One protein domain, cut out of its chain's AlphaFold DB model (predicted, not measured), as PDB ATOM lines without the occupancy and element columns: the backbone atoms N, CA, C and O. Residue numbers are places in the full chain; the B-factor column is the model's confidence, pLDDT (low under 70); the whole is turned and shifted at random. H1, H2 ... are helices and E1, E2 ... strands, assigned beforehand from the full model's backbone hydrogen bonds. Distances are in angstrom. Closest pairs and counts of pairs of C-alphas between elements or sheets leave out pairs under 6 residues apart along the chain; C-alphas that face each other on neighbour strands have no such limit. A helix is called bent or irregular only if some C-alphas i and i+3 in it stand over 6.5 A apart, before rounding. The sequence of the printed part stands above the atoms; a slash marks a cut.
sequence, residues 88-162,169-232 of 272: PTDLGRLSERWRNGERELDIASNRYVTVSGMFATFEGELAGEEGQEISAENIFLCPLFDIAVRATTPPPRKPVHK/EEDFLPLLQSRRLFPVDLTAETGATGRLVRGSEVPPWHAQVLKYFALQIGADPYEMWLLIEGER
ATOM      1  N   PRO A  88       2.150 -43.454  59.803       86.94
ATOM      2  CA  PRO A  88       1.262 -43.335  58.666       86.94
ATOM      3  C   PRO A  88       0.659 -41.933  58.644       86.94
ATOM      4  O   PRO A  88       0.159 -41.439  59.656       86.94
ATOM      5  N   THR A  89       0.696 -41.289  57.481       90.56
ATOM      6  CA  THR A  89      -0.042 -40.047  57.279       90.56
ATOM      7  C   THR A  89      -1.527 -40.376  57.297       90.56
ATOM      8  O   THR A  89      -2.018 -41.113  56.440       90.56
ATOM      9  N   ASP A  90      -2.239 -39.858  58.291       93.12
ATOM     10  CA  ASP A  90      -3.681 -40.035  58.385       93.12
ATOM     11  C   ASP A  90      -4.374 -39.134  57.358       93.12
ATOM     12  O   ASP A  90      -4.296 -37.906  57.430       93.12
ATOM     13  N   LEU A  91      -5.025 -39.749  56.370       93.38
ATOM     14  CA  LEU A  91      -5.857 -39.044  55.396       93.38
ATOM     15  C   LEU A  91      -7.270 -38.790  55.927       93.38
ATOM     16  O   LEU A  91      -8.058 -38.133  55.242       93.38
ATOM     17  N   GLY A  92      -7.585 -39.282  57.127       93.00
ATOM     18  CA  GLY A  92      -8.885 -39.160  57.755       93.00
ATOM     19  C   GLY A  92      -9.952 -39.945  57.001       93.00
ATOM     20  O   GLY A  92      -9.704 -41.017  56.433       93.00
ATOM     21  N   ARG A  93     -11.173 -39.413  57.026       95.00
ATOM     22  CA  ARG A  93     -12.347 -40.025  56.408       95.00
ATOM     23  C   ARG A  93     -12.577 -39.429  55.019       95.00
ATOM     24  O   ARG A  93     -12.937 -38.259  54.894       95.00
ATOM     25  N   LEU A  94     -12.359 -40.217  53.964       94.81
ATOM     26  CA  LEU A  94     -12.451 -39.725  52.583       94.81
ATOM     27  C   LEU A  94     -13.865 -39.281  52.214       94.81
ATOM     28  O   LEU A  94     -14.010 -38.282  51.514       94.81
ATOM     29  N   SER A  95     -14.894 -39.981  52.698       92.94
ATOM     30  CA  SER A  95     -16.288 -39.591  52.478       92.94
ATOM     31  C   SER A  95     -16.584 -38.189  53.023       92.94
ATOM     32  O   SER A  95     -17.218 -37.394  52.333       92.94
ATOM     33  N   GLU A  96     -16.052 -37.828  54.196       94.00
ATOM     34  CA  GLU A  96     -16.199 -36.483  54.778       94.00
ATOM     35  C   GLU A  96     -15.400 -35.424  54.006       94.00
ATOM     36  O   GLU A  96     -15.918 -34.340  53.740       94.00
ATOM     37  N   ARG A  97     -14.166 -35.730  53.589       94.38
ATOM     38  CA  ARG A  97     -13.349 -34.821  52.761       94.38
ATOM     39  C   ARG A  97     -14.023 -34.516  51.429       94.38
ATOM     40  O   ARG A  97     -14.156 -33.354  51.044       94.38
ATOM     41  N   TRP A  98     -14.534 -35.554  50.772       93.38
ATOM     42  CA  TRP A  98     -15.309 -35.405  49.549       93.38
ATOM     43  C   TRP A  98     -16.588 -34.597  49.787       93.38
ATOM     44  O   TRP A  98     -16.909 -33.702  49.003       93.38
ATOM     45  N   ARG A  99     -17.298 -34.841  50.892       91.94
ATOM     46  CA  ARG A  99     -18.475 -34.045  51.267       91.94
ATOM     47  C   ARG A  99     -18.136 -32.560  51.422       91.94
ATOM     48  O   ARG A  99     -18.861 -31.706  50.931       91.94
ATOM     49  N   ASN A 100     -16.978 -32.253  52.001       93.31
ATOM     50  CA  ASN A 100     -16.489 -30.885  52.191       93.31
ATOM     51  C   ASN A 100     -15.982 -30.208  50.900       93.31
ATOM     52  O   ASN A 100     -15.455 -29.098  50.956       93.31
ATOM     53  N   GLY A 101     -16.138 -30.849  49.737       91.56
ATOM     54  CA  GLY A 101     -15.778 -30.285  48.437       91.56
ATOM     55  C   GLY A 101     -14.348 -30.578  47.989       91.56
ATOM     56  O   GLY A 101     -13.942 -30.106  46.930       91.56
ATOM     57  N   GLU A 102     -13.588 -31.374  48.740       93.75
ATOM     58  CA  GLU A 102     -12.250 -31.779  48.328       93.75
ATOM     59  C   GLU A 102     -12.326 -32.805  47.191       93.75
ATOM     60  O   GLU A 102     -13.110 -33.756  47.249       93.75
ATOM     61  N   ARG A 103     -11.554 -32.585  46.124       89.69
ATOM     62  CA  ARG A 103     -11.581 -33.415  44.904       89.69
ATOM     63  C   ARG A 103     -10.232 -34.026  44.542       89.69
ATOM     64  O   ARG A 103     -10.182 -34.932  43.721       89.69
ATOM     65  N   GLU A 104      -9.163 -33.569  45.180       90.69
ATOM     66  CA  GLU A 104      -7.800 -34.051  44.974       90.69
ATOM     67  C   GLU A 104      -7.172 -34.373  46.328       90.69
ATOM     68  O   GLU A 104      -7.475 -33.723  47.326       90.69
ATOM     69  N   LEU A 105      -6.304 -35.383  46.371       90.81
ATOM     70  CA  LEU A 105      -5.540 -35.701  47.573       90.81
ATOM     71  C   LEU A 105      -4.274 -34.841  47.594       90.81
ATOM     72  O   LEU A 105      -3.341 -35.109  46.838       90.81
ATOM     73  N   ASP A 106      -4.221 -33.850  48.485       89.50
ATOM     74  CA  ASP A 106      -3.008 -33.060  48.737       89.50
ATOM     75  C   ASP A 106      -1.982 -33.869  49.556       89.50
ATOM     76  O   ASP A 106      -1.734 -33.636  50.741       89.50
ATOM     77  N   ILE A 107      -1.440 -34.919  48.940       90.00
ATOM     78  CA  ILE A 107      -0.386 -35.753  49.509       90.00
ATOM     79  C   ILE A 107       0.642 -36.108  48.439       90.00
ATOM     80  O   ILE A 107       0.323 -36.357  47.277       90.00
ATOM     81  N   ALA A 108       1.911 -36.157  48.841       89.56
ATOM     82  CA  ALA A 108       2.961 -36.671  47.978       89.56
ATOM     83  C   ALA A 108       2.706 -38.147  47.629       89.56
ATOM     84  O   ALA A 108       2.229 -38.924  48.457       89.56
ATOM     85  N   SER A 109       3.089 -38.546  46.419       89.75
ATOM     86  CA  SER A 109       3.083 -39.953  46.030       89.75
ATOM     87  C   SER A 109       4.082 -40.775  46.856       89.75
ATOM     88  O   SER A 109       5.016 -40.247  47.474       89.75
ATOM     89  N   ASN A 110       3.857 -42.088  46.871       87.75
ATOM     90  CA  ASN A 110       4.683 -43.091  47.526       87.75
ATOM     91  C   ASN A 110       4.819 -42.834  49.040       87.75
ATOM     92  O   ASN A 110       5.914 -42.669  49.592       87.75
ATOM     93  N   ARG A 111       3.667 -42.751  49.713       89.19
ATOM     94  CA  ARG A 111       3.546 -42.478  51.153       89.19
ATOM     95  C   ARG A 111       2.848 -43.612  51.879       89.19
ATOM     96  O   ARG A 111       1.980 -44.275  51.322       89.19
ATOM     97  N   TYR A 112       3.240 -43.834  53.129       91.75
ATOM     98  CA  TYR A 112       2.522 -44.741  54.013       91.75
ATOM     99  C   TYR A 112       1.359 -43.981  54.646       91.75
ATOM    100  O   TYR A 112       1.584 -42.959  55.296       91.75
ATOM    101  N   VAL A 113       0.133 -44.440  54.412       93.38
ATOM    102  CA  VAL A 113      -1.087 -43.723  54.785       93.38
ATOM    103  C   VAL A 113      -2.060 -44.619  55.534       93.38
ATOM    104  O   VAL A 113      -2.112 -45.831  55.306       93.38
ATOM    105  N   THR A 114      -2.871 -43.988  56.376       95.06
ATOM    106  CA  THR A 114      -4.087 -44.575  56.940       95.06
ATOM    107  C   THR A 114      -5.281 -43.854  56.339       95.06
ATOM    108  O   THR A 114      -5.304 -42.626  56.279       95.06
ATOM    109  N   VAL A 115      -6.262 -44.617  55.865       94.88
ATOM    110  CA  VAL A 115      -7.442 -44.094  55.175       94.88
ATOM    111  C   VAL A 115      -8.692 -44.746  55.742       94.88
ATOM    112  O   VAL A 115      -8.716 -45.954  55.977       94.88
ATOM    113  N   SER A 116      -9.750 -43.961  55.928       94.62
ATOM    114  CA  SER A 116     -11.067 -44.437  56.354       94.62
ATOM    115  C   SER A 116     -12.183 -43.852  55.485       94.62
ATOM    116  O   SER A 116     -11.955 -42.916  54.719       94.62
ATOM    117  N   GLY A 117     -13.396 -44.407  55.574       91.50
ATOM    118  CA  GLY A 117     -14.559 -43.911  54.826       91.50
ATOM    119  C   GLY A 117     -14.428 -44.045  53.311       91.50
ATOM    120  O   GLY A 117     -14.912 -43.191  52.572       91.50
ATOM    121  N   MET A 118     -13.727 -45.076  52.843       93.94
ATOM    122  CA  MET A 118     -13.686 -45.424  51.429       93.94
ATOM    123  C   MET A 118     -14.958 -46.177  51.062       93.94
ATOM    124  O   MET A 118     -15.300 -47.164  51.713       93.94
ATOM    125  N   PHE A 119     -15.624 -45.762  49.990       91.38
ATOM    126  CA  PHE A 119     -16.640 -46.595  49.354       91.38
ATOM    127  C   PHE A 119     -15.958 -47.617  48.454       91.38
ATOM    128  O   PHE A 119     -15.094 -47.248  47.661       91.38
ATOM    129  N   ALA A 120     -16.328 -48.888  48.589       87.88
ATOM    130  CA  ALA A 120     -15.840 -49.943  47.714       87.88
ATOM    131  C   ALA A 120     -16.790 -50.101  46.522       87.88
ATOM    132  O   ALA A 120     -17.923 -50.556  46.674       87.88
ATOM    133  N   THR A 121     -16.330 -49.755  45.326       77.88
ATOM    134  CA  THR A 121     -17.062 -49.901  44.063       77.88
ATOM    135  C   THR A 121     -16.260 -50.771  43.097       77.88
ATOM    136  O   THR A 121     -15.044 -50.850  43.216       77.88
ATOM    137  N   PHE A 122     -16.944 -51.444  42.165       66.25
ATOM    138  CA  PHE A 122     -16.342 -52.348  41.174       66.25
ATOM    139  C   PHE A 122     -15.391 -53.377  41.812       66.25
ATOM    140  O   PHE A 122     -14.178 -53.201  41.870       66.25
ATOM    141  N   GLU A 123     -15.963 -54.470  42.312       62.69
ATOM    142  CA  GLU A 123     -15.185 -55.649  42.704       62.69
ATOM    143  C   GLU A 123     -14.733 -56.338  41.411       62.69
ATOM    144  O   GLU A 123     -15.563 -56.738  40.591       62.69
ATOM    145  N   GLY A 124     -13.424 -56.340  41.162       54.34
ATOM    146  CA  GLY A 124     -12.868 -56.714  39.866       54.34
ATOM    147  C   GLY A 124     -12.307 -58.128  39.840       54.34
ATOM    148  O   GLY A 124     -11.384 -58.443  40.586       54.34
ATOM    149  N   GLU A 125     -12.774 -58.951  38.902       53.78
ATOM    150  CA  GLU A 125     -12.049 -60.147  38.469       53.78
ATOM    151  C   GLU A 125     -10.946 -59.743  37.485       53.78
ATOM    152  O   GLU A 125     -11.182 -59.517  36.296       53.78
ATOM    153  N   LEU A 126      -9.721 -59.607  37.991       55.72
ATOM    154  CA  LEU A 126      -8.535 -59.496  37.149       55.72
ATOM    155  C   LEU A 126      -8.123 -60.900  36.700       55.72
ATOM    156  O   LEU A 126      -7.459 -61.624  37.438       55.72
ATOM    157  N   ALA A 127      -8.481 -61.276  35.473       50.19
ATOM    158  CA  ALA A 127      -7.787 -62.362  34.793       50.19
ATOM    159  C   ALA A 127      -6.358 -61.875  34.500       50.19
ATOM    160  O   ALA A 127      -6.148 -61.011  33.645       50.19
ATOM    161  N   GLY A 128      -5.383 -62.354  35.275       50.50
ATOM    162  CA  GLY A 128      -3.975 -62.098  34.994       50.50
ATOM    163  C   GLY A 128      -3.617 -62.569  33.582       50.50
ATOM    164  O   GLY A 128      -4.177 -63.550  33.093       50.50
ATOM    165  N   GLU A 129      -2.672 -61.889  32.927       49.12
ATOM    166  CA  GLU A 129      -1.950 -62.539  31.828       49.12
ATOM    167  C   GLU A 129      -1.268 -63.798  32.396       49.12
ATOM    168  O   GLU A 129      -0.889 -63.818  33.573       49.12
ATOM    169  N   GLU A 130      -1.191 -64.862  31.589       43.25
ATOM    170  CA  GLU A 130      -0.769 -66.215  31.982       43.25
ATOM    171  C   GLU A 130       0.317 -66.226  33.081       43.25
ATOM    172  O   GLU A 130       1.461 -65.833  32.861       43.25
ATOM    173  N   GLY A 131      -0.044 -66.695  34.285       44.03
ATOM    174  CA  GLY A 131       0.902 -66.970  35.374       44.03
ATOM    175  C   GLY A 131       0.891 -66.022  36.582       44.03
ATOM    176  O   GLY A 131       1.602 -66.304  37.547       44.03
ATOM    177  N   GLN A 132       0.089 -64.949  36.599       47.84
ATOM    178  CA  GLN A 132      -0.151 -64.154  37.819       47.84
ATOM    179  C   GLN A 132      -1.608 -64.258  38.284       47.84
ATOM    180  O   GLN A 132      -2.475 -63.516  37.833       47.84
ATOM    181  N   GLU A 133      -1.873 -65.148  39.242       47.78
ATOM    182  CA  GLU A 133      -3.123 -65.133  40.009       47.78
ATOM    183  C   GLU A 133      -3.122 -63.925  40.951       47.78
ATOM    184  O   GLU A 133      -2.710 -63.986  42.113       47.78
ATOM    185  N   ILE A 134      -3.570 -62.780  40.448       55.84
ATOM    186  CA  ILE A 134      -4.004 -61.699  41.318       55.84
ATOM    187  C   ILE A 134      -5.403 -62.095  41.794       55.84
ATOM    188  O   ILE A 134      -6.366 -61.980  41.044       55.84
ATOM    189  N   SER A 135      -5.505 -62.614  43.022       54.19
ATOM    190  CA  SER A 135      -6.791 -63.001  43.612       54.19
ATOM    191  C   SER A 135      -7.765 -61.817  43.565       54.19
ATOM    192  O   SER A 135      -7.564 -60.800  44.234       54.19
ATOM    193  N   ALA A 136      -8.800 -61.973  42.739       59.31
ATOM    194  CA  ALA A 136      -9.854 -60.999  42.464       59.31
ATOM    195  C   ALA A 136     -10.575 -60.497  43.725       59.31
ATOM    196  O   ALA A 136     -11.083 -59.382  43.764       59.31
ATOM    197  N   GLU A 137     -10.586 -61.306  44.783       63.91
ATOM    198  CA  GLU A 137     -11.391 -61.075  45.986       63.91
ATOM    199  C   GLU A 137     -10.930 -59.872  46.820       63.91
ATOM    200  O   GLU A 137     -11.671 -59.388  47.674       63.91
ATOM    201  N   ASN A 138      -9.719 -59.367  46.575       83.62
ATOM    202  CA  ASN A 138      -9.106 -58.332  47.400       83.62
ATOM    203  C   ASN A 138      -8.798 -57.044  46.629       83.62
ATOM    204  O   ASN A 138      -7.911 -56.287  47.022       83.62
ATOM    205  N   ILE A 139      -9.476 -56.793  45.509       88.31
ATOM    206  CA  ILE A 139      -9.244 -55.593  44.704       88.31
ATOM    207  C   ILE A 139     -10.560 -54.864  44.456       88.31
ATOM    208  O   ILE A 139     -11.530 -55.440  43.971       88.31
ATOM    209  N   PHE A 140     -10.577 -53.573  44.777       91.00
ATOM    210  CA  PHE A 140     -11.734 -52.708  44.566       91.00
ATOM    211  C   PHE A 140     -11.302 -51.287  44.208       91.00
ATOM    212  O   PHE A 140     -10.159 -50.891  44.441       91.00
ATOM    213  N   LEU A 141     -12.226 -50.503  43.663       91.50
ATOM    214  CA  LEU A 141     -12.034 -49.090  43.365       91.50
ATOM    215  C   LEU A 141     -12.786 -48.228  44.377       91.50
ATOM    216  O   LEU A 141     -13.968 -48.439  44.629       91.50
ATOM    217  N   CYS A 142     -12.128 -47.205  44.913       93.25
ATOM    218  CA  CYS A 142     -12.793 -46.111  45.599       93.25
ATOM    219  C   CYS A 142     -12.973 -44.929  44.634       93.25
ATOM    220  O   CYS A 142     -11.989 -44.249  44.327       93.25
ATOM    221  N   PRO A 143     -14.206 -44.644  44.168       91.62
ATOM    222  CA  PRO A 143     -14.459 -43.614  43.159       91.62
ATOM    223  C   PRO A 143     -14.415 -42.187  43.719       91.62
ATOM    224  O   PRO A 143     -14.577 -41.243  42.954       91.62
ATOM    225  N   LEU A 144     -14.237 -42.020  45.039       93.12
ATOM    226  CA  LEU A 144     -14.096 -40.703  45.659       93.12
ATOM    227  C   LEU A 144     -12.858 -40.004  45.093       93.12
ATOM    228  O   LEU A 144     -12.979 -38.994  44.434       93.12
ATOM    229  N   PHE A 145     -11.673 -40.583  45.256       93.75
ATOM    230  CA  PHE A 145     -10.420 -39.981  44.783       93.75
ATOM    231  C   PHE A 145      -9.700 -40.872  43.764       93.75
ATOM    232  O   PHE A 145      -8.476 -40.850  43.681       93.75
ATOM    233  N   ASP A 146     -10.449 -41.706  43.039       94.00
ATOM    234  CA  ASP A 146      -9.917 -42.645  42.042       94.00
ATOM    235  C   ASP A 146      -8.788 -43.529  42.565       94.00
ATOM    236  O   ASP A 146      -7.737 -43.704  41.943       94.00
ATOM    237  N   ILE A 147      -9.033 -44.100  43.745       94.88
ATOM    238  CA  ILE A 147      -8.084 -44.955  44.447       94.88
ATOM    239  C   ILE A 147      -8.416 -46.410  44.141       94.88
ATOM    240  O   ILE A 147      -9.380 -46.958  44.668       94.88
ATOM    241  N   ALA A 148      -7.599 -47.064  43.327       93.62
ATOM    242  CA  ALA A 148      -7.590 -48.514  43.258       93.62
ATOM    243  C   ALA A 148      -6.949 -49.071  44.533       93.62
ATOM    244  O   ALA A 148      -5.840 -48.687  44.901       93.62
ATOM    245  N   VAL A 149      -7.627 -49.990  45.207       92.81
ATOM    246  CA  VAL A 149      -7.154 -50.589  46.453       92.81
ATOM    247  C   VAL A 149      -6.853 -52.058  46.212       92.81
ATOM    248  O   VAL A 149      -7.716 -52.816  45.774       92.81
ATOM    249  N   ARG A 150      -5.623 -52.464  46.525       90.62
ATOM    250  CA  ARG A 150      -5.232 -53.864  46.688       90.62
ATOM    251  C   ARG A 150      -5.238 -54.171  48.178       90.62
ATOM    252  O   ARG A 150      -4.273 -53.871  48.882       90.62
ATOM    253  N   ALA A 151      -6.349 -54.717  48.638       88.88
ATOM    254  CA  ALA A 151      -6.581 -55.069  50.020       88.88
ATOM    255  C   ALA A 151      -5.920 -56.407  50.393       88.88
ATOM    256  O   ALA A 151      -5.490 -57.195  49.549       88.88
ATOM    257  N   THR A 152      -5.829 -56.648  51.690       86.31
ATOM    258  CA  THR A 152      -5.486 -57.935  52.307       86.31
ATOM    259  C   THR A 152      -6.729 -58.650  52.818       86.31
ATOM    260  O   THR A 152      -6.755 -59.878  52.875       86.31
ATOM    261  N   THR A 153      -7.758 -57.880  53.171       82.19
ATOM    262  CA  THR A 153      -9.081 -58.373  53.537       82.19
ATOM    263  C   THR A 153     -10.096 -58.012  52.458       82.19
ATOM    264  O   THR A 153     -10.037 -56.896  51.937       82.19
ATOM    265  N   PRO A 154     -11.059 -58.896  52.156       80.50
ATOM    266  CA  PRO A 154     -12.086 -58.599  51.170       80.50
ATOM    267  C   PRO A 154     -12.941 -57.407  51.626       80.50
ATOM    268  O   PRO A 154     -13.143 -57.219  52.835       80.50
ATOM    269  N   PRO A 155     -13.460 -56.598  50.685       80.50
ATOM    270  CA  PRO A 155     -14.313 -55.469  51.020       80.50
ATOM    271  C   PRO A 155     -15.590 -55.925  51.757       80.50
ATOM    272  O   PRO A 155     -16.040 -57.068  51.609       80.50
ATOM    273  N   PRO A 156     -16.195 -55.046  52.577       79.88
ATOM    274  CA  PRO A 156     -17.422 -55.361  53.298       79.88
ATOM    275  C   PRO A 156     -18.548 -55.765  52.336       79.88
ATOM    276  O   PRO A 156     -18.808 -55.101  51.335       79.88
ATOM    277  N   ARG A 157     -19.252 -56.857  52.668       79.19
ATOM    278  CA  ARG A 157     -20.339 -57.383  51.833       79.19
ATOM    279  C   ARG A 157     -21.497 -56.393  51.746       79.19
ATOM    280  O   ARG A 157     -22.090 -56.018  52.759       79.19
ATOM    281  N   LYS A 158     -21.873 -56.056  50.518       80.69
ATOM    282  CA  LYS A 158     -22.990 -55.165  50.209       80.69
ATOM    283  C   LYS A 158     -24.343 -55.853  50.451       80.69
ATOM    284  O   LYS A 158     -24.505 -57.031  50.117       80.69
ATOM    285  N   PRO A 159     -25.346 -55.158  51.012       71.50
ATOM    286  CA  PRO A 159     -26.663 -55.740  51.246       71.50
ATOM    287  C   PRO A 159     -27.434 -55.933  49.927       71.50
ATOM    288  O   PRO A 159     -27.907 -54.975  49.325       71.50
ATOM    289  N   VAL A 160     -27.636 -57.190  49.517       67.12
ATOM    290  CA  VAL A 160     -28.263 -57.568  48.227       67.12
ATOM    291  C   VAL A 160     -29.749 -57.171  48.121       67.12
ATOM    292  O   VAL A 160     -30.268 -56.988  47.023       67.12
ATOM    293  N   HIS A 161     -30.456 -56.999  49.246       62.03
ATOM    294  CA  HIS A 161     -31.926 -56.877  49.264       62.03
ATOM    295  C   HIS A 161     -32.487 -55.563  49.844       62.03
ATOM    296  O   HIS A 161     -33.702 -55.436  49.974       62.03
ATOM    297  N   LYS A 162     -31.653 -54.573  50.201       60.50
ATOM    298  CA  LYS A 162     -32.095 -53.336  50.896       60.50
ATOM    299  C   LYS A 162     -31.972 -52.050  50.064       60.50
ATOM    300  O   LYS A 162     -31.737 -50.983  50.614       60.50
ATOM    301  N   GLU A 169     -27.183 -38.996  50.189       82.56
ATOM    302  CA  GLU A 169     -26.838 -37.600  50.458       82.56
ATOM    303  C   GLU A 169     -26.538 -36.853  49.150       82.56
ATOM    304  O   GLU A 169     -25.928 -37.410  48.232       82.56
ATOM    305  N   GLU A 170     -26.948 -35.582  49.068       85.81
ATOM    306  CA  GLU A 170     -26.828 -34.772  47.847       85.81
ATOM    307  C   GLU A 170     -25.380 -34.651  47.349       85.81
ATOM    308  O   GLU A 170     -25.133 -34.673  46.142       85.81
ATOM    309  N   ASP A 171     -24.416 -34.634  48.270       87.75
ATOM    310  CA  ASP A 171     -22.989 -34.476  47.976       87.75
ATOM    311  C   ASP A 171     -22.403 -35.621  47.129       87.75
ATOM    312  O   ASP A 171     -21.408 -35.440  46.421       87.75
ATOM    313  N   PHE A 172     -23.035 -36.802  47.148       88.56
ATOM    314  CA  PHE A 172     -22.617 -37.970  46.364       88.56
ATOM    315  C   PHE A 172     -23.414 -38.155  45.065       88.56
ATOM    316  O   PHE A 172     -23.080 -39.030  44.261       88.56
ATOM    317  N   LEU A 173     -24.428 -37.318  44.799       87.38
ATOM    318  CA  LEU A 173     -25.211 -37.377  43.559       87.38
ATOM    319  C   LEU A 173     -24.359 -37.319  42.281       87.38
ATOM    320  O   LEU A 173     -24.669 -38.079  41.359       87.38
ATOM    321  N   PRO A 174     -23.274 -36.522  42.192       89.31
ATOM    322  CA  PRO A 174     -22.427 -36.519  40.999       89.31
ATOM    323  C   PRO A 174     -21.811 -37.892  40.688       89.31
ATOM    324  O   PRO A 174     -21.697 -38.267  39.519       89.31
ATOM    325  N   LEU A 175     -21.454 -38.677  41.711       86.88
ATOM    326  CA  LEU A 175     -20.883 -40.022  41.546       86.88
ATOM    327  C   LEU A 175     -21.930 -41.042  41.079       86.88
ATOM    328  O   LEU A 175     -21.620 -41.943  40.300       86.88
ATOM    329  N   LEU A 176     -23.185 -40.864  41.496       86.75
ATOM    330  CA  LEU A 176     -24.316 -41.682  41.054       86.75
ATOM    331  C   LEU A 176     -24.736 -41.354  39.618       86.75
ATOM    332  O   LEU A 176     -24.960 -42.255  38.812       86.75
ATOM    333  N   GLN A 177     -24.809 -40.065  39.275       87.56
ATOM    334  CA  GLN A 177     -25.158 -39.604  37.928       87.56
ATOM    335  C   GLN A 177     -24.120 -40.042  36.892       87.56
ATOM    336  O   GLN A 177     -24.478 -40.470  35.796       87.56
ATOM    337  N   SER A 178     -22.839 -39.996  37.266       84.75
ATOM    338  CA  SER A 178     -21.725 -40.477  36.442       84.75
ATOM    339  C   SER A 178     -21.577 -42.006  36.435       84.75
ATOM    340  O   SER A 178     -20.697 -42.522  35.753       84.75
ATOM    341  N   ARG A 179     -22.442 -42.743  37.156       83.31
ATOM    342  CA  ARG A 179     -22.406 -44.212  37.314       83.31
ATOM    343  C   ARG A 179     -21.072 -44.753  37.843       83.31
ATOM    344  O   ARG A 179     -20.749 -45.918  37.628       83.31
ATOM    345  N   ARG A 180     -20.307 -43.919  38.545       83.81
ATOM    346  CA  ARG A 180     -19.048 -44.308  39.192       83.81
ATOM    347  C   ARG A 180     -19.270 -44.958  40.550       83.81
ATOM    348  O   ARG A 180     -18.368 -45.602  41.065       83.81
ATOM    349  N   LEU A 181     -20.455 -44.769  41.120       85.81
ATOM    350  CA  LEU A 181     -20.880 -45.300  42.404       85.81
ATOM    351  C   LEU A 181     -22.360 -45.690  42.325       85.81
ATOM    352  O   LEU A 181     -23.137 -45.011  41.654       85.81
ATOM    353  N   PHE A 182     -22.755 -46.766  43.001       85.38
ATOM    354  CA  PHE A 182     -24.145 -47.202  43.126       85.38
ATOM    355  C   PHE A 182     -24.674 -46.928  44.540       85.38
ATOM    356  O   PHE A 182     -23.898 -46.943  45.494       85.38
ATOM    357  N   PRO A 183     -25.997 -46.742  44.734       85.06
ATOM    358  CA  PRO A 183     -26.549 -46.448  46.060       85.06
ATOM    359  C   PRO A 183     -26.169 -47.490  47.117       85.06
ATOM    360  O   PRO A 183     -25.913 -47.151  48.265       85.06
ATOM    361  N   VAL A 184     -26.086 -48.764  46.725       84.44
ATOM    362  CA  VAL A 184     -25.695 -49.855  47.623       84.44
ATOM    363  C   VAL A 184     -24.265 -49.703  48.160       84.44
ATOM    364  O   VAL A 184     -24.005 -50.100  49.294       84.44
ATOM    365  N   ASP A 185     -23.358 -49.072  47.411       85.12
ATOM    366  CA  ASP A 185     -21.960 -48.889  47.819       85.12
ATOM    367  C   ASP A 185     -21.828 -47.893  48.980       85.12
ATOM    368  O   ASP A 185     -20.934 -48.032  49.811       85.12
ATOM    369  N   LEU A 186     -22.765 -46.942  49.098       84.06
ATOM    370  CA  LEU A 186     -22.810 -45.972  50.203       84.06
ATOM    371  C   LEU A 186     -23.035 -46.637  51.565       84.06
ATOM    372  O   LEU A 186     -22.772 -46.039  52.604       84.06
ATOM    373  N   THR A 187     -23.549 -47.869  51.577       80.12
ATOM    374  CA  THR A 187     -23.850 -48.597  52.816       80.12
ATOM    375  C   THR A 187     -22.646 -49.344  53.388       80.12
ATOM    376  O   THR A 187     -22.728 -49.865  54.500       80.12
ATOM    377  N   ALA A 188     -21.541 -49.406  52.641       79.00
ATOM    378  CA  ALA A 188     -20.385 -50.232  52.947       79.00
ATOM    379  C   ALA A 188     -19.103 -49.383  52.900       79.00
ATOM    380  O   ALA A 188     -18.355 -49.399  51.922       79.00
ATOM    381  N   GLU A 189     -18.862 -48.624  53.972       87.44
ATOM    382  CA  GLU A 189     -17.593 -47.923  54.168       87.44
ATOM    383  C   GLU A 189     -16.509 -48.887  54.659       87.44
ATOM    384  O   GLU A 189     -16.740 -49.725  55.533       87.44
ATOM    385  N   THR A 190     -15.303 -48.727  54.123       91.06
ATOM    386  CA  THR A 190     -14.114 -49.456  54.557       91.06
ATOM    387  C   THR A 190     -12.938 -48.511  54.800       91.06
ATOM    388  O   THR A 190     -12.963 -47.330  54.442       91.06
ATOM    389  N   GLY A 191     -11.905 -49.024  55.454       92.31
ATOM    390  CA  GLY A 191     -10.639 -48.340  55.677       92.31
ATOM    391  C   GLY A 191      -9.482 -49.281  55.385       92.31
ATOM    392  O   GLY A 191      -9.653 -50.496  55.389       92.31
ATOM    393  N   ALA A 192      -8.312 -48.715  55.118       93.75
ATOM    394  CA  ALA A 192      -7.100 -49.480  54.873       93.75
ATOM    395  C   ALA A 192      -5.879 -48.678  55.318       93.75
ATOM    396  O   ALA A 192      -5.877 -47.445  55.327       93.75
ATOM    397  N   THR A 193      -4.821 -49.394  55.686       94.25
ATOM    398  CA  THR A 193      -3.515 -48.803  55.992       94.25
ATOM    399  C   THR A 193      -2.468 -49.435  55.095       94.25
ATOM    400  O   THR A 193      -2.332 -50.660  55.051       94.25
ATOM    401  N   GLY A 194      -1.709 -48.620  54.372       92.69
ATOM    402  CA  GLY A 194      -0.839 -49.138  53.326       92.69
ATOM    403  C   GLY A 194      -0.043 -48.075  52.599       92.69
ATOM    404  O   GLY A 194       0.007 -46.914  53.002       92.69
ATOM    405  N   ARG A 195       0.599 -48.488  51.509       91.56
ATOM    406  CA  ARG A 195       1.362 -47.591  50.647       91.56
ATOM    407  C   ARG A 195       0.456 -47.010  49.568       91.56
ATOM    408  O   ARG A 195      -0.121 -47.761  48.789       91.56
ATOM    409  N   LEU A 196       0.359 -45.688  49.520       93.81
ATOM    410  CA  LEU A 196      -0.360 -44.939  48.497       93.81
ATOM    411  C   LEU A 196       0.625 -44.408  47.457       93.81
ATOM    412  O   LEU A 196       1.603 -43.740  47.801       93.81
ATOM    413  N   VAL A 197       0.372 -44.711  46.189       92.88
ATOM    414  CA  VAL A 197       1.257 -44.393  45.063       92.88
ATOM    415  C   VAL A 197       0.423 -43.841  43.920       92.88
ATOM    416  O   VAL A 197      -0.634 -44.386  43.612       92.88
ATOM    417  N   ARG A 198       0.890 -42.777  43.273       94.44
ATOM    418  CA  ARG A 198       0.247 -42.254  42.067       94.44
ATOM    419  C   ARG A 198       0.540 -43.162  40.878       94.44
ATOM    420  O   ARG A 198       1.642 -43.693  40.773       94.44
ATOM    421  N   GLY A 199      -0.410 -43.319  39.964       92.31
ATOM    422  CA  GLY A 199      -0.312 -44.241  38.834       92.31
ATOM    423  C   GLY A 199       0.910 -44.029  37.944       92.31
ATOM    424  O   GLY A 199       1.505 -45.001  37.483       92.31
ATOM    425  N   SER A 200       1.362 -42.783  37.793       91.56
ATOM    426  CA  SER A 200       2.621 -42.421  37.123       91.56
ATOM    427  C   SER A 200       3.883 -43.035  37.741       91.56
ATOM    428  O   SER A 200       4.906 -43.135  37.070       91.56
ATOM    429  N   GLU A 201       3.827 -43.433  39.010       89.12
ATOM    430  CA  GLU A 201       4.946 -43.964  39.798       89.12
ATOM    431  C   GLU A 201       4.719 -45.426  40.221       89.12
ATOM    432  O   GLU A 201       5.530 -46.016  40.939       89.12
ATOM    433  N   VAL A 202       3.615 -46.041  39.784       86.56
ATOM    434  CA  VAL A 202       3.317 -47.434  40.113       86.56
ATOM    435  C   VAL A 202       4.242 -48.368  39.330       86.56
ATOM    436  O   VAL A 202       4.329 -48.276  38.103       86.56
ATOM    437  N   PRO A 203       4.910 -49.324  40.004       80.94
ATOM    438  CA  PRO A 203       5.738 -50.295  39.312       80.94
ATOM    439  C   PRO A 203       4.944 -51.130  38.293       80.94
ATOM    440  O   PRO A 203       3.785 -51.463  38.557       80.94
ATOM    441  N   PRO A 204       5.556 -51.569  37.175       79.19
ATOM    442  CA  PRO A 204       4.844 -52.271  36.103       79.19
ATOM    443  C   PRO A 204       4.040 -53.495  36.563       79.19
ATOM    444  O   PRO A 204       2.947 -53.733  36.062       79.19
ATOM    445  N   TRP A 205       4.537 -54.227  37.564       78.25
ATOM    446  CA  TRP A 205       3.874 -55.411  38.125       78.25
ATOM    447  C   TRP A 205       2.627 -55.101  38.972       78.25
ATOM    448  O   TRP A 205       1.864 -56.004  39.297       78.25
ATOM    449  N   HIS A 206       2.403 -53.839  39.343       82.75
ATOM    450  CA  HIS A 206       1.176 -53.371  39.996       82.75
ATOM    451  C   HIS A 206       0.262 -52.580  39.048       82.75
ATOM    452  O   HIS A 206      -0.916 -52.389  39.347       82.75
ATOM    453  N   ALA A 207       0.778 -52.139  37.897       85.75
ATOM    454  CA  ALA A 207       0.069 -51.256  36.975       85.75
ATOM    455  C   ALA A 207      -1.175 -51.897  36.337       85.75
ATOM    456  O   ALA A 207      -2.065 -51.183  35.881       85.75
ATOM    457  N   GLN A 208      -1.268 -53.233  36.308       86.00
ATOM    458  CA  GLN A 208      -2.420 -53.937  35.737       86.00
ATOM    459  C   GLN A 208      -3.732 -53.591  36.457       86.00
ATOM    460  O   GLN A 208      -4.755 -53.405  35.802       86.00
ATOM    461  N   VAL A 209      -3.683 -53.422  37.784       86.94
ATOM    462  CA  VAL A 209      -4.851 -53.043  38.594       86.94
ATOM    463  C   VAL A 209      -5.385 -51.675  38.173       86.94
ATOM    464  O   VAL A 209      -6.585 -51.501  37.977       86.94
ATOM    465  N   LEU A 210      -4.481 -50.715  37.969       90.62
ATOM    466  CA  LEU A 210      -4.846 -49.372  37.527       90.62
ATOM    467  C   LEU A 210      -5.423 -49.379  36.119       90.62
ATOM    468  O   LEU A 210      -6.464 -48.777  35.894       90.62
ATOM    469  N   LYS A 211      -4.796 -50.103  35.184       89.62
ATOM    470  CA  LYS A 211      -5.297 -50.222  33.806       89.62
ATOM    471  C   LYS A 211      -6.716 -50.787  33.755       89.62
ATOM    472  O   LYS A 211      -7.532 -50.296  32.981       89.62
ATOM    473  N   TYR A 212      -7.003 -51.797  34.575       87.06
ATOM    474  CA  TYR A 212      -8.327 -52.409  34.647       87.06
ATOM    475  C   TYR A 212      -9.396 -51.409  35.083       87.06
ATOM    476  O   TYR A 212     -10.397 -51.239  34.388       87.06
ATOM    477  N   PHE A 213      -9.171 -50.702  36.192       88.00
ATOM    478  CA  PHE A 213     -10.154 -49.738  36.673       88.00
ATOM    479  C   PHE A 213     -10.242 -48.498  35.793       88.00
ATOM    480  O   PHE A 213     -11.351 -48.075  35.489       88.00
ATOM    481  N   ALA A 214      -9.112 -47.976  35.315       89.81
ATOM    482  CA  ALA A 214      -9.066 -46.861  34.376       89.81
ATOM    483  C   ALA A 214      -9.973 -47.105  33.162       89.81
ATOM    484  O   ALA A 214     -10.751 -46.231  32.785       89.81
ATOM    485  N   LEU A 215      -9.945 -48.324  32.609       87.81
ATOM    486  CA  LEU A 215     -10.821 -48.723  31.510       87.81
ATOM    487  C   LEU A 215     -12.306 -48.712  31.907       87.81
ATOM    488  O   LEU A 215     -13.142 -48.293  31.109       87.81
ATOM    489  N   GLN A 216     -12.648 -49.155  33.121       83.38
ATOM    490  CA  GLN A 216     -14.039 -49.197  33.587       83.38
ATOM    491  C   GLN A 216     -14.632 -47.814  33.860       83.38
ATOM    492  O   GLN A 216     -15.806 -47.592  33.563       83.38
ATOM    493  N   ILE A 217     -13.843 -46.890  34.413       86.00
ATOM    494  CA  ILE A 217     -14.309 -45.534  34.746       86.00
ATOM    495  C   ILE A 217     -13.991 -44.484  33.674       86.00
ATOM    496  O   ILE A 217     -14.415 -43.340  33.813       86.00
ATOM    497  N   GLY A 218     -13.276 -44.854  32.607       87.25
ATOM    498  CA  GLY A 218     -12.870 -43.932  31.544       87.25
ATOM    499  C   GLY A 218     -11.854 -42.880  32.001       87.25
ATOM    500  O   GLY A 218     -11.895 -41.752  31.514       87.25
ATOM    501  N   ALA A 219     -10.979 -43.232  32.946       88.81
ATOM    502  CA  ALA A 219      -9.941 -42.351  33.488       88.81
ATOM    503  C   ALA A 219      -8.551 -42.681  32.918       88.81
ATOM    504  O   ALA A 219      -8.345 -43.744  32.330       88.81
ATOM    505  N   ASP A 220      -7.584 -41.782  33.111       92.50
ATOM    506  CA  ASP A 220      -6.179 -42.058  32.804       92.50
ATOM    507  C   ASP A 220      -5.546 -42.878  33.950       92.50
ATOM    508  O   ASP A 220      -5.526 -42.409  35.094       92.50
ATOM    509  N   PRO A 221      -4.992 -44.084  33.693       92.62
ATOM    510  CA  PRO A 221      -4.347 -44.887  34.733       92.62
ATOM    511  C   PRO A 221      -3.179 -44.175  35.429       92.62
ATOM    512  O   PRO A 221      -2.850 -44.546  36.553       92.62
ATOM    513  N   TYR A 222      -2.543 -43.178  34.803       93.06
ATOM    514  CA  TYR A 222      -1.444 -42.419  35.404       93.06
ATOM    515  C   TYR A 222      -1.908 -41.366  36.419       93.06
ATOM    516  O   TYR A 222      -1.124 -40.965  37.285       93.06
ATOM    517  N   GLU A 223      -3.168 -40.934  36.342       92.94
ATOM    518  CA  GLU A 223      -3.759 -39.957  37.264       92.94
ATOM    519  C   GLU A 223      -4.394 -40.611  38.495       92.94
ATOM    520  O   GLU A 223      -4.520 -39.965  39.534       92.94
ATOM    521  N   MET A 224      -4.727 -41.897  38.397       94.69
ATOM    522  CA  MET A 224      -5.302 -42.683  39.486       94.69
ATOM    523  C   MET A 224      -4.309 -42.932  40.625       94.69
ATOM    524  O   MET A 224      -3.089 -42.894  40.451       94.69
ATOM    525  N   TRP A 225      -4.839 -43.269  41.796       96.44
ATOM    526  CA  TRP A 225      -4.050 -43.694  42.946       96.44
ATOM    527  C   TRP A 225      -4.117 -45.208  43.124       96.44
ATOM    528  O   TRP A 225      -5.156 -45.826  42.913       96.44
ATOM    529  N   LEU A 226      -3.016 -45.814  43.558       95.19
ATOM    530  CA  LEU A 226      -2.961 -47.201  43.999       95.19
ATOM    531  C   LEU A 226      -2.640 -47.245  45.492       95.19
ATOM    532  O   LEU A 226      -1.567 -46.806  45.909       95.19
ATOM    533  N   LEU A 227      -3.545 -47.817  46.280       95.06
ATOM    534  CA  LEU A 227      -3.332 -48.136  47.686       95.06
ATOM    535  C   LEU A 227      -3.050 -49.632  47.833       95.06
ATOM    536  O   LEU A 227      -3.901 -50.466  47.530       95.06
ATOM    537  N   ILE A 228      -1.860 -49.974  48.314       92.25
ATOM    538  CA  ILE A 228      -1.454 -51.355  48.582       92.25
ATOM    539  C   ILE A 228      -1.522 -51.569  50.091       92.25
ATOM    540  O   ILE A 228      -0.655 -51.107  50.840       92.25
ATOM    541  N   GLU A 229      -2.584 -52.231  50.544       92.19
ATOM    542  CA  GLU A 229      -2.813 -52.483  51.963       92.19
ATOM    543  C   GLU A 229      -1.725 -53.393  52.544       92.19
ATOM    544  O   GLU A 229      -1.277 -54.356  51.920       92.19
ATOM    545  N   GLY A 230      -1.283 -53.072  53.760       87.88
ATOM    546  CA  GLY A 230      -0.309 -53.875  54.493       87.88
ATOM    547  C   GLY A 230       1.142 -53.699  54.045       87.88
ATOM    548  O   GLY A 230       2.029 -54.138  54.774       87.88
ATOM    549  N   GLU A 231       1.412 -53.022  52.925       87.12
ATOM    550  CA  GLU A 231       2.775 -52.700  52.495       87.12
ATOM    551  C   GLU A 231       3.359 -51.607  53.398       87.12
ATOM    552  O   GLU A 231       2.966 -50.437  53.342       87.12
ATOM    553  N   ARG A 232       4.276 -52.002  54.287       84.81
ATOM    554  CA  ARG A 232       4.851 -51.113  55.301       84.81
ATOM    555  C   ARG A 232       6.203 -50.565  54.846       84.81
ATOM    556  O   ARG A 232       6.947 -51.248  54.141       84.81
TER     557      ARG A 232
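Overview. This is residues 88 to 162 and 169 to 232 of the 272 residues of an uncharacterized protein of Deltaproteobacteria bacterium (UniProt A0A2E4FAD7). One strongly twisted sheet of six strands is folded back on itself into two leaves, E1 E2 facing E6 E4 E3, with bent E5 as the hinge. H4 covers E4 and E3, H1 packs on E2, and H2 and H3, near each other and both apart from H4, lie farthest from the mean of the C-alphas, H2 just touching H1 and H3 grazing the sheet. The printed part has 139 residues, in the order E1 H1 E2 E3 E4 H2 H3 E5 H4 E6; the mixed sheet runs E1 E2 E5 E6 E4 E3. The class is mixed, helices and strands, with under half of the residues in named elements. The whole is compact, with a radius of gyration of the C-alphas of 14.2 A and spans of 43 by 35 by 26 A.

Arrangement. Edge strand E1, residues 89 to 93, is parallel to E2, residues 111 to 119, at 7 degrees, with N 91 and O 114 2.9 A apart. With H1, residues 94 to 99, they form a strand-helix-strand unit, two parallel neighbour strands with a helix between, whose crossover is right-handed. H1 is on the sheet; its closest C-alphas to E2 are those of Leu 94 and Gly 117, 5.2 A apart. E3, residues 139 to 142, and E4, residues 147 to 150, form a hairpin, N 142 to O 147 being 2.8 A. H2, residues 170 to 177, is irregular, with C-alphas 171 and 174 7.3 A apart. H1 and H2 only just touch, with 3 pairs of C-alphas within 8 A, the closest those of Arg 99 and Asp 171 at 5.6 A; they stand about perpendicular, at 76 degrees. H3, residues 183 to 187, only grazes the sheet with residues 184 to 187. E5, residues 189 to 198, is antiparallel to E2, N 113 to O 194 being 2.9 A; E2 bends by 72 degrees at residue 116 and E5 by 88 degrees at residue 194. H4, residues 207 to 217, has a height over the sheet of 9.2 A and lies over E4 and, only just, E3, where 3 of its C-alphas fall. E6, residues 225 to 229, is antiparallel to E5, N 197 to O 226 being 2.9 A, and parallel to E4, N 150 to O 227 being 2.8 A. In H1 and H4 every O i to N i+4 pair is within hydrogen-bond range; H2 has 2 of 4, and H3 0 of 1 beside 2 of 2 O i to N i+3 pairs.

Along the chain. E1 begins at C-alpha 89 (-0.042, -40.047, 57.279). E2 is 20.7 A long, E5 22.3 A and H4 15.6 A. E6 ends at C-alpha 229 (-2.813, -52.483, 51.963).

Size, cuts and confidence. The C-alphas farthest apart are those of Gly 131 and Glu 170, 44.3 A. Residues 163 to 168 are not printed, with 16.6 A between C-alphas 162 and 169. The links H1 to E2 and E2 to E3 are long. pLDDT is under 70 in residues 122 to 137 and 160 to 162.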